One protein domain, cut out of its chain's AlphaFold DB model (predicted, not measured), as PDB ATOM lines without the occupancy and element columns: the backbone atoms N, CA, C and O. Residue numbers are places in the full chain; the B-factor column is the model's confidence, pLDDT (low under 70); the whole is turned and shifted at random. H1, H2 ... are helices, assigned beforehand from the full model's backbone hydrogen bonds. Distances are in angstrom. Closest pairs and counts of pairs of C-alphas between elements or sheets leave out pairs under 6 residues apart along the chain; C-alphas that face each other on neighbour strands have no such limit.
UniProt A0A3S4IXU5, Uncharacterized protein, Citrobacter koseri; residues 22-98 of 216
ATOM      1  N   ALA A  22      21.672  60.880 196.061       93.62
ATOM      2  CA  ALA A  22      21.628  61.925 195.039       93.62
ATOM      3  C   ALA A  22      22.935  61.951 194.231       93.62
ATOM      4  O   ALA A  22      22.889  61.977 193.004       93.62
ATOM      5  N   ASP A  23      24.085  61.828 194.900       94.88
ATOM      6  CA  ASP A  23      25.410  61.799 194.268       94.88
ATOM      7  C   ASP A  23      25.592  60.556 193.394       94.88
ATOM      8  O   ASP A  23      26.069  60.653 192.261       94.88
ATOM      9  N   LEU A  24      25.175  59.385 193.894       94.44
ATOM     10  CA  LEU A  24      25.181  58.143 193.121       94.44
ATOM     11  C   LEU A  24      24.332  58.283 191.854       94.44
ATOM     12  O   LEU A  24      24.789  57.955 190.757       94.44
ATOM     13  N   ARG A  25      23.107  58.809 191.977       93.94
ATOM     14  CA  ARG A  25      22.233  58.999 190.815       93.94
ATOM     15  C   ARG A  25      22.802  60.030 189.846       93.94
ATOM     16  O   ARG A  25      22.784  59.781 188.642       93.94
ATOM     17  N   ALA A  26      23.334  61.146 190.348       94.69
ATOM     18  CA  ALA A  26      23.998  62.158 189.534       94.69
ATOM     19  C   ALA A  26      25.121  61.525 188.705       94.69
ATOM     20  O   ALA A  26      25.160  61.689 187.487       94.69
ATOM     21  N   MET A  27      25.982  60.726 189.342       94.81
ATOM     22  CA  MET A  27      27.078  60.021 188.681       94.81
ATOM     23  C   MET A  27      26.583  59.077 187.577       94.81
ATOM     24  O   MET A  27      27.107  59.107 186.461       94.81
ATOM     25  N   LEU A  28      25.570  58.254 187.859       94.75
ATOM     26  CA  LEU A  28      25.017  57.313 186.882       94.75
ATOM     27  C   LEU A  28      24.374  58.036 185.691       94.75
ATOM     28  O   LEU A  28      24.611  57.657 184.541       94.75
ATOM     29  N   GLN A  29      23.607  59.097 185.952       93.75
ATOM     30  CA  GLN A  29      22.951  59.879 184.908       93.75
ATOM     31  C   GLN A  29      23.970  60.623 184.037       93.75
ATOM     32  O   GLN A  29      23.847  60.610 182.812       93.75
ATOM     33  N   LEU A  30      25.013  61.198 184.646       93.75
ATOM     34  CA  LEU A  30      26.121  61.834 183.931       93.75
ATOM     35  C   LEU A  30      26.863  60.828 183.047       93.75
ATOM     36  O   LEU A  30      27.087  61.108 181.874       93.75
ATOM     37  N   LYS A  31      27.183  59.634 183.565       94.12
ATOM     38  CA  LYS A  31      27.855  58.579 182.789       94.12
ATOM     39  C   LYS A  31      27.008  58.123 181.598       94.12
ATOM     40  O   LYS A  31      27.532  57.978 180.495       94.12
ATOM     41  N   LYS A  32      25.701  57.925 181.810       94.88
ATOM     42  CA  LYS A  32      24.751  57.560 180.750       94.88
ATOM     43  C   LYS A  32      24.681  58.638 179.670       94.88
ATOM     44  O   LYS A  32      24.736  58.309 178.489       94.88
ATOM     45  N   TRP A  33      24.572  59.901 180.074       94.94
ATOM     46  CA  TRP A  33      24.503  61.034 179.157       94.94
ATOM     47  C   TRP A  33      25.798  61.195 178.354       94.94
ATOM     48  O   TRP A  33      25.744  61.256 177.131       94.94
ATOM     49  N   TYR A  34      26.962  61.135 179.007       93.31
ATOM     50  CA  TYR A  34      28.266  61.232 178.338       93.31
ATOM     51  C   TYR A  34      28.450  60.131 177.285       93.31
ATOM     52  O   TYR A  34      28.882  60.395 176.168       93.31
ATOM     53  N   GLY A  35      28.054  58.895 177.614       92.31
ATOM     54  CA  GLY A  35      28.076  57.781 176.667       92.31
ATOM     55  C   GLY A  35      27.058  57.906 175.527       92.31
ATOM     56  O   GLY A  35      27.230  57.262 174.499       92.31
ATOM     57  N   ALA A  36      25.987  58.690 175.678       92.31
ATOM     58  CA  ALA A  36      25.061  58.995 174.585       92.31
ATOM     59  C   ALA A  36      25.649  60.063 173.649       92.31
ATOM     60  O   ALA A  36      25.743  59.820 172.453       92.31
ATOM     61  N   VAL A  37      26.157  61.166 174.207       92.56
ATOM     62  CA  VAL A  37      26.789  62.261 173.446       92.56
ATOM     63  C   VAL A  37      27.976  61.767 172.619       92.56
ATOM     64  O   VAL A  37      28.125  62.138 171.463       92.56
ATOM     65  N   GLN A  38      28.799  60.872 173.170       87.75
ATOM     66  CA  GLN A  38      29.916  60.278 172.426       87.75
ATOM     67  C   GLN A  38      29.497  59.355 171.277       87.75
ATOM     68  O   GLN A  38      30.304  59.110 170.387       87.75
ATOM     69  N   ARG A  39      28.289  58.783 171.328       86.50
ATOM     70  CA  ARG A  39      27.782  57.884 170.282       86.50
ATOM     71  C   ARG A  39      27.055  58.643 169.176       86.50
ATOM     72  O   ARG A  39      27.170  58.236 168.027       86.50
ATOM     73  N   ASP A  40      26.341  59.712 169.527       82.75
ATOM     74  CA  ASP A  40      25.610  60.556 168.571       82.75
ATOM     75  C   ASP A  40      26.503  61.618 167.910       82.75
ATOM     76  O   ASP A  40      26.247  62.018 166.775       82.75
ATOM     77  N   GLY A  41      27.559  62.075 168.592       73.94
ATOM     78  CA  GLY A  41      28.492  63.066 168.065       73.94
ATOM     79  C   GLY A  41      29.382  62.488 166.965       73.94
ATOM     80  O   GLY A  41      30.236  61.643 167.225       73.94
ATOM     81  N   SER A  42      29.213  62.976 165.738       65.81
ATOM     82  CA  SER A  42      30.036  62.603 164.581       65.81
ATOM     83  C   SER A  42      31.465  63.170 164.638       65.81
ATOM     84  O   SER A  42      32.372  62.550 164.085       65.81
ATOM     85  N   ASP A  43      31.690  64.294 165.335       85.00
ATOM     86  CA  ASP A  43      33.013  64.879 165.617       85.00
ATOM     87  C   ASP A  43      33.264  64.972 167.137       85.00
ATOM     88  O   ASP A  43      32.423  65.413 167.927       85.00
ATOM     89  N   VAL A  44      34.476  64.594 167.551       85.56
ATOM     90  CA  VAL A  44      34.982  64.707 168.925       85.56
ATOM     91  C   VAL A  44      34.938  66.158 169.421       85.56
ATOM     92  O   VAL A  44      34.730  66.399 170.613       85.56
ATOM     93  N   ASN A  45      35.139  67.143 168.541       87.75
ATOM     94  CA  ASN A  45      35.079  68.556 168.920       87.75
ATOM     95  C   ASN A  45      33.665  69.007 169.298       87.75
ATOM     96  O   ASN A  45      33.511  69.713 170.303       87.75
ATOM     97  N   ASP A  46      32.659  68.555 168.553       89.31
ATOM     98  CA  ASP A  46      31.255  68.899 168.780       89.31
ATOM     99  C   ASP A  46      30.756  68.279 170.086       89.31
ATOM    100  O   ASP A  46      30.263  68.996 170.960       89.31
ATOM    101  N   ALA A  47      31.039  66.990 170.305       89.12
ATOM    102  CA  ALA A  47      30.750  66.316 171.572       89.12
ATOM    103  C   ALA A  47      31.364  67.069 172.768       89.12
ATOM    104  O   ALA A  47      30.708  67.324 173.780       89.12
ATOM    105  N   ASN A  48      32.622  67.503 172.647       90.38
ATOM    106  CA  ASN A  48      33.293  68.274 173.693       90.38
ATOM    107  C   ASN A  48      32.681  69.671 173.906       90.38
ATOM    108  O   ASN A  48      32.703  70.180 175.033       90.38
ATOM    109  N   MET A  49      32.170  70.326 172.859       89.94
ATOM    110  CA  MET A  49      31.430  71.584 172.998       89.94
ATOM    111  C   MET A  49      30.105  71.375 173.730       89.94
ATOM    112  O   MET A  49      29.815  72.139 174.654       89.94
ATOM    113  N   GLU A  50      29.356  70.328 173.390       92.00
ATOM    114  CA  GLU A  50      28.101  69.976 174.063       92.00
ATOM    115  C   GLU A  50      28.316  69.669 175.545       92.00
ATOM    116  O   GLU A  50      27.624  70.223 176.398       92.00
ATOM    117  N   ILE A  51      29.343  68.879 175.873       91.38
ATOM    118  CA  ILE A  51      29.753  68.589 177.255       91.38
ATOM    119  C   ILE A  51      30.031  69.880 178.029       91.38
ATOM    120  O   ILE A  51      29.528  70.070 179.142       91.38
ATOM    121  N   ARG A  52      30.809  70.805 177.452       90.31
ATOM    122  CA  ARG A  52      31.109  72.090 178.103       90.31
ATOM    123  C   ARG A  52      29.853  72.932 178.304       90.31
ATOM    124  O   ARG A  52      29.687  73.523 179.372       90.31
ATOM    125  N   GLN A  53      28.980  72.994 177.302       92.12
ATOM    126  CA  GLN A  53      27.743  73.766 177.374       92.12
ATOM    127  C   GLN A  53      26.780  73.190 178.417       92.12
ATOM    128  O   GLN A  53      26.193  73.944 179.193       92.12
ATOM    129  N   PHE A  54      26.673  71.866 178.488       93.94
ATOM    130  CA  PHE A  54      25.881  71.153 179.479       93.94
ATOM    131  C   PHE A  54      26.324  71.485 180.909       93.94
ATOM    132  O   PHE A  54      25.516  71.965 181.708       93.94
ATOM    133  N   HIS A  55      27.617  71.342 181.223       92.19
ATOM    134  CA  HIS A  55      28.136  71.680 182.552       92.19
ATOM    135  C   HIS A  55      27.984  73.168 182.883       92.19
ATOM    136  O   HIS A  55      27.622  73.513 184.011       92.19
ATOM    137  N   ARG A  56      28.211  74.055 181.904       92.81
ATOM    138  CA  ARG A  56      27.982  75.495 182.068       92.81
ATOM    139  C   ARG A  56      26.527  75.781 182.444       92.81
ATOM    140  O   ARG A  56      26.291  76.561 183.360       92.81
ATOM    141  N   ASN A  57      25.568  75.164 181.760       95.12
ATOM    142  CA  ASN A  57      24.149  75.378 182.022       95.12
ATOM    143  C   ASN A  57      23.738  74.874 183.409       95.12
ATOM    144  O   ASN A  57      23.059  75.610 184.115       95.12
ATOM    145  N   ILE A  58      24.197  73.686 183.820       93.69
ATOM    146  CA  ILE A  58      23.925  73.141 185.163       93.69
ATOM    147  C   ILE A  58      24.471  74.062 186.254       93.69
ATOM    148  O   ILE A  58      23.783  74.347 187.231       93.69
ATOM    149  N   TYR A  59      25.705  74.543 186.094       92.69
ATOM    150  CA  TYR A  59      26.305  75.437 187.079       92.69
ATOM    151  C   TYR A  59      25.545  76.765 187.176       92.69
ATOM    152  O   TYR A  59      25.243  77.222 188.275       92.69
ATOM    153  N   LEU A  60      25.210  77.377 186.035       94.81
ATOM    154  CA  LEU A  60      24.498  78.654 186.014       94.81
ATOM    155  C   LEU A  60      23.070  78.533 186.554       94.81
ATOM    156  O   LEU A  60      22.641  79.420 187.287       94.81
ATOM    157  N   SER A  61      22.348  77.457 186.232       95.62
ATOM    158  CA  SER A  61      21.002  77.238 186.766       95.62
ATOM    159  C   SER A  61      21.032  76.977 188.269       95.62
ATOM    160  O   SER A  61      20.273  77.609 189.001       95.62
ATOM    161  N   GLY A  62      21.945  76.125 188.747       94.56
ATOM    162  CA  GLY A  62      22.126  75.860 190.175       94.56
ATOM    163  C   GLY A  62      22.518  77.113 190.958       94.56
ATOM    164  O   GLY A  62      21.936  77.399 192.001       94.56
ATOM    165  N   LEU A  63      23.443  77.918 190.424       95.19
ATOM    166  CA  LEU A  63      23.826  79.190 191.035       95.19
ATOM    167  C   LEU A  63      22.654  80.178 191.065       95.19
ATOM    168  O   LEU A  63      22.427  80.817 192.087       95.19
ATOM    169  N   GLN A  64      21.886  80.285 189.978       97.06
ATOM    170  CA  GLN A  64      20.713  81.155 189.931       97.06
ATOM    171  C   GLN A  64      19.652  80.726 190.953       97.06
ATOM    172  O   GLN A  64      19.124  81.571 191.670       97.06
ATOM    173  N   LEU A  65      19.367  79.423 191.056       94.94
ATOM    174  CA  LEU A  65      18.465  78.864 192.067       94.94
ATOM    175  C   LEU A  65      18.946  79.188 193.485       94.94
ATOM    176  O   LEU A  65      18.150  79.624 194.313       94.94
ATOM    177  N   HIS A  66      20.245  79.037 193.748       95.88
ATOM    178  CA  HIS A  66      20.842  79.364 195.040       95.88
ATOM    179  C   HIS A  66      20.716  80.854 195.392       95.88
ATOM    180  O   HIS A  66      20.419  81.182 196.538       95.88
ATOM    181  N   LEU A  67      20.904  81.754 194.417       96.50
ATOM    182  CA  LEU A  67      20.744  83.201 194.608       96.50
ATOM    183  C   LEU A  67      19.288  83.614 194.862       96.50
ATOM    184  O   LEU A  67      19.059  84.595 195.564       96.50
ATOM    185  N   LEU A  68      18.317  82.891 194.296       93.81
ATOM    186  CA  LEU A  68      16.893  83.130 194.541       93.81
ATOM    187  C   LEU A  68      16.478  82.648 195.932       93.81
ATOM    188  O   LEU A  68      15.879  83.399 196.698       93.81
ATOM    189  N   ASN A  69      16.783  81.390 196.253       93.94
ATOM    190  CA  ASN A  69      16.518  80.804 197.558       93.94
ATOM    191  C   ASN A  69      17.449  79.591 197.792       93.94
ATOM    192  O   ASN A  69      17.288  78.552 197.143       93.94
ATOM    193  N   PRO A  70      18.387  79.661 198.754       95.06
ATOM    194  CA  PRO A  70      19.293  78.551 199.060       95.06
ATOM    195  C   PRO A  70      18.583  77.251 199.464       95.06
ATOM    196  O   PRO A  70      19.074  76.162 199.155       95.06
ATOM    197  N   GLN A  71      17.425  77.352 200.123       94.00
ATOM    198  CA  GLN A  71      16.629  76.190 200.526       94.00
ATOM    199  C   GLN A  71      16.039  75.494 199.300       94.00
ATOM    200  O   GLN A  71      16.171  74.283 199.162       94.00
ATOM    201  N   LEU A  72      15.501  76.260 198.344       92.81
ATOM    202  CA  LEU A  72      15.001  75.729 197.072       92.81
ATOM    203  C   LEU A  72      16.089  74.950 196.322       92.81
ATOM    204  O   LEU A  72      15.848  73.835 195.868       92.81
ATOM    205  N   CYS A  73      17.299  75.506 196.230       93.50
ATOM    206  CA  CYS A  73      18.420  74.826 195.581       93.50
ATOM    207  C   CYS A  73      18.763  73.492 196.264       93.50
ATOM    208  O   CYS A  73      19.027  72.504 195.581       93.50
ATOM    209  N   SER A  74      18.748  73.464 197.598       92.50
ATOM    210  CA  SER A  74      19.056  72.261 198.381       92.50
ATOM    211  C   SER A  74      17.969  71.198 198.208       92.50
ATOM    212  O   SER A  74      18.280  70.058 197.875       92.50
ATOM    213  N   HIS A  75      16.693  71.587 198.291       93.69
ATOM    214  CA  HIS A  75      15.557  70.692 198.056       93.69
ATOM    215  C   HIS A  75      15.559  70.088 196.646       93.69
ATOM    216  O   HIS A  75      15.351  68.886 196.485       93.69
ATOM    217  N   VAL A  76      15.836  70.893 195.614       93.88
ATOM    218  CA  VAL A  76      15.945  70.406 194.228       93.88
ATOM    219  C   VAL A  76      17.145  69.466 194.056       93.88
ATOM    220  O   VAL A  76      17.057  68.489 193.316       93.88
ATOM    221  N   ALA A  77      18.262  69.715 194.741       93.12
ATOM    222  CA  ALA A  77      19.408  68.810 194.714       93.12
ATOM    223  C   ALA A  77      19.103  67.476 195.420       93.12
ATOM    224  O   ALA A  77      19.453  66.412 194.912       93.12
ATOM    225  N   GLU A  78      18.414  67.510 196.560       92.06
ATOM    226  CA  GLU A  78      18.028  66.315 197.315       92.06
ATOM    227  C   GLU A  78      16.958  65.486 196.603       92.06
ATOM    228  O   GLU A  78      16.985  64.253 196.672       92.06
ATOM    229  N   SER A  79      16.045  66.131 195.870       93.50
ATOM    230  CA  SER A  79      15.009  65.441 195.096       93.50
ATOM    231  C   SER A  79      15.602  64.542 194.008       93.50
ATOM    232  O   SER A  79      15.005  63.518 193.670       93.50
ATOM    233  N   LEU A  80      16.835  64.826 193.560       91.94
ATOM    234  CA  LEU A  80      17.592  63.949 192.671       91.94
ATOM    235  C   LEU A  80      17.791  62.553 193.271       91.94
ATOM    236  O   LEU A  80      17.961  61.605 192.526       91.94
ATOM    237  N   SER A  81      17.757  62.360 194.588       90.00
ATOM    238  CA  SER A  81      17.855  61.013 195.176       90.00
ATOM    239  C   SER A  81      16.659  60.103 194.846       90.00
ATOM    240  O   SER A  81      16.783  58.875 194.935       90.00
ATOM    241  N   ARG A  82      15.516  60.678 194.450       87.56
ATOM    242  CA  ARG A  82      14.237  59.980 194.281       87.56
ATOM    243  C   ARG A  82      14.065  59.424 192.866       87.56
ATOM    244  O   ARG A  82      14.500  60.000 191.869       87.56
ATOM    245  N   GLU A  83      13.423  58.266 192.774       82.56
ATOM    246  CA  GLU A  83      13.089  57.616 191.504       82.56
ATOM    247  C   GLU A  83      11.691  58.013 191.032       82.56
ATOM    248  O   GLU A  83      10.756  58.013 191.820       82.56
ATOM    249  N   GLY A  84      11.551  58.338 189.741       81.62
ATOM    250  CA  GLY A  84      10.243  58.577 189.121       81.62
ATOM    251  C   GLY A  84       9.548  59.881 189.518       81.62
ATOM    252  O   GLY A  84       8.362  60.017 189.244       81.62
ATOM    253  N   LEU A  85      10.257  60.833 190.138       88.25
ATOM    254  CA  LEU A  85       9.684  62.134 190.484       88.25
ATOM    255  C   LEU A  85       9.290  62.892 189.207       88.25
ATOM    256  O   LEU A  85      10.144  63.171 188.360       88.25
ATOM    257  N   SER A  86       8.001  63.195 189.070       92.12
ATOM    258  CA  SER A  86       7.487  64.027 187.981       92.12
ATOM    259  C   SER A  86       7.717  65.508 188.281       92.12
ATOM    260  O   SER A  86       7.939  65.905 189.426       92.12
ATOM    261  N   LEU A  87       7.638  66.350 187.252       90.38
ATOM    262  CA  LEU A  87       7.727  67.791 187.456       90.38
ATOM    263  C   LEU A  87       6.553  68.310 188.300       90.38
ATOM    264  O   LEU A  87       6.776  69.145 189.172       90.38
ATOM    265  N   GLU A  88       5.330  67.802 188.093       91.62
ATOM    266  CA  GLU A  88       4.171  68.266 188.869       91.62
ATOM    267  C   GLU A  88       4.304  67.909 190.352       91.62
ATOM    268  O   GLU A  88       4.030  68.749 191.205       91.62
ATOM    269  N   SER A  89       4.776  66.695 190.660       92.12
ATOM    270  CA  SER A  89       4.986  66.256 192.047       92.12
ATOM    271  C   SER A  89       6.073  67.068 192.754       92.12
ATOM    272  O   SER A  89       5.854  67.519 193.875       92.12
ATOM    273  N   LEU A  90       7.197  67.351 192.085       92.25
ATOM    274  CA  LEU A  90       8.222  68.243 192.635       92.25
ATOM    275  C   LEU A  90       7.670  69.655 192.890       92.25
ATOM    276  O   LEU A  90       7.932  70.236 193.939       92.25
ATOM    277  N   CYS A  91       6.905  70.214 191.950       92.06
ATOM    278  CA  CYS A  91       6.298  71.533 192.119       92.06
ATOM    279  C   CYS A  91       5.313  71.572 193.294       92.06
ATOM    280  O   CYS A  91       5.354  72.527 194.067       92.06
ATOM    281  N   ALA A  92       4.477  70.542 193.459       90.75
ATOM    282  CA  ALA A  92       3.541  70.441 194.579       90.75
ATOM    283  C   ALA A  92       4.274  70.419 195.934       90.75
ATOM    284  O   ALA A  92       3.951  71.209 196.815       90.75
ATOM    285  N   GLU A  93       5.330  69.610 196.076       91.75
ATOM    286  CA  GLU A  93       6.140  69.565 197.306       91.75
ATOM    287  C   GLU A  93       6.811  70.913 197.616       91.75
ATOM    288  O   GLU A  93       6.893  71.353 198.769       91.75
ATOM    289  N   LEU A  94       7.297  71.600 196.582       92.06
ATOM    290  CA  LEU A  94       7.897  72.922 196.732       92.06
ATOM    291  C   LEU A  94       6.860  73.993 197.115       92.06
ATOM    292  O   LEU A  94       7.202  74.954 197.801       92.06
ATOM    293  N   GLN A  95       5.598  73.838 196.714       91.94
ATOM    294  CA  GLN A  95       4.506  74.706 197.158       91.94
ATOM    295  C   GLN A  95       4.107  74.416 198.608       91.94
ATOM    296  O   GLN A  95       3.979  75.352 199.395       91.94
ATOM    297  N   GLU A  96       3.988  73.142 198.994       90.19
ATOM    298  CA  GLU A  96       3.702  72.734 200.380       90.19
ATOM    299  C   GLU A  96       4.773  73.234 201.361       90.19
ATOM    300  O   GLU A  96       4.468  73.668 202.473       90.19
ATOM    301  N   SER A  97       6.035  73.241 200.930       90.00
ATOM    302  CA  SER A  97       7.166  73.780 201.697       90.00
ATOM    303  C   SER A  97       7.313  75.307 201.618       90.00
ATOM    304  O   SER A  97       8.256  75.858 202.183       90.00
ATOM    305  N   ASN A  98       6.376  76.014 200.968       89.69
ATOM    306  CA  ASN A  98       6.397  77.467 200.740       89.69
ATOM    307  C   ASN A  98       7.667  77.968 200.016       89.69
ATOM    308  O   ASN A  98       8.078  79.118 200.177       89.69
TER     309      ASN A  98
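This is residues 22 to 98 of the 216 residues of an uncharacterized protein of Citrobacter koseri (UniProt A0A3S4IXU5). The longest helix, H2, and the helix before it, H1, form a long helical hairpin that opens like a V from the turn at residues 41 to 43. The short helix H3 crosses the open end, folding back from the end of H2 toward the start of H1, so that the three helices make a loose frame, and the short H4 lies on the outer side of H3. The printed part has 77 residues with four named helices, in the order H1, H2, H3, H4, and no named strand; the class is all helix. The whole is loose, with a radius of gyration of the C-alphas of 15.0 A, and elongated, spanning 46 by 27 by 20 A.

H2 takes residues 44 to 68 and is 36.4 A long from first to last C-alpha, starting at C-alpha 44 at (34.982, 64.707, 168.925). H1, residues 22 to 40, is 26.8 A long and begins at C-alpha 22 at (21.628, 61.925, 195.039). H3, residues 70 to 79, and H4, residues 87 to 96, each measure 14.4 A. H4 ends at C-alpha 96 at (3.702, 72.734, 200.380).

H2 touches H1 with residues 44 to 51 alone, and H1 touches it with residues 34 to 38 alone; the closest C-alphas are those of Val 37 and Ala 47, 6.0 A apart. This hairpin runs opposite ways at a shallow tilt of 32 degrees. With residues 62 to 66 alone H2 touches H3, the closest C-alphas being those of His 66 and Cys 73 at 5.2 A; the two run opposite ways at a steep tilt of 52 degrees. H1 and H3 touch only at their ends, and only just, with 3 pairs of C-alphas within 8 A, the closest those of Ala 22 and Glu 78 at 6.1 A. Their lines are only just about perpendicular, at 72 degrees. H3 and H4 are close but not clearly touching: the closest C-alphas, of Leu 72 and Leu 94, are 7.6 A apart. H4 is apart from H1 and from H2. Every O i to N i+4 pair is within hydrogen-bond range in H2, H3 and H4, and 14 of 15 are in H1.

The two C-alphas farthest apart, those of Asp 43 and Glu 96, are 46.1 A apart. Residues 27 to 32 of H1, residues 52 to 60 of H2 and residues 84 to 89, of which 87 to 89 belong to H4, stand free. The links H1 to H2 and H2 to H3 are tight, and that from H3 to H4, of 7 residues, is short. The printed part has no cut. The mean pLDDT of the printed part is 91.4, and residue 42 alone is under 70.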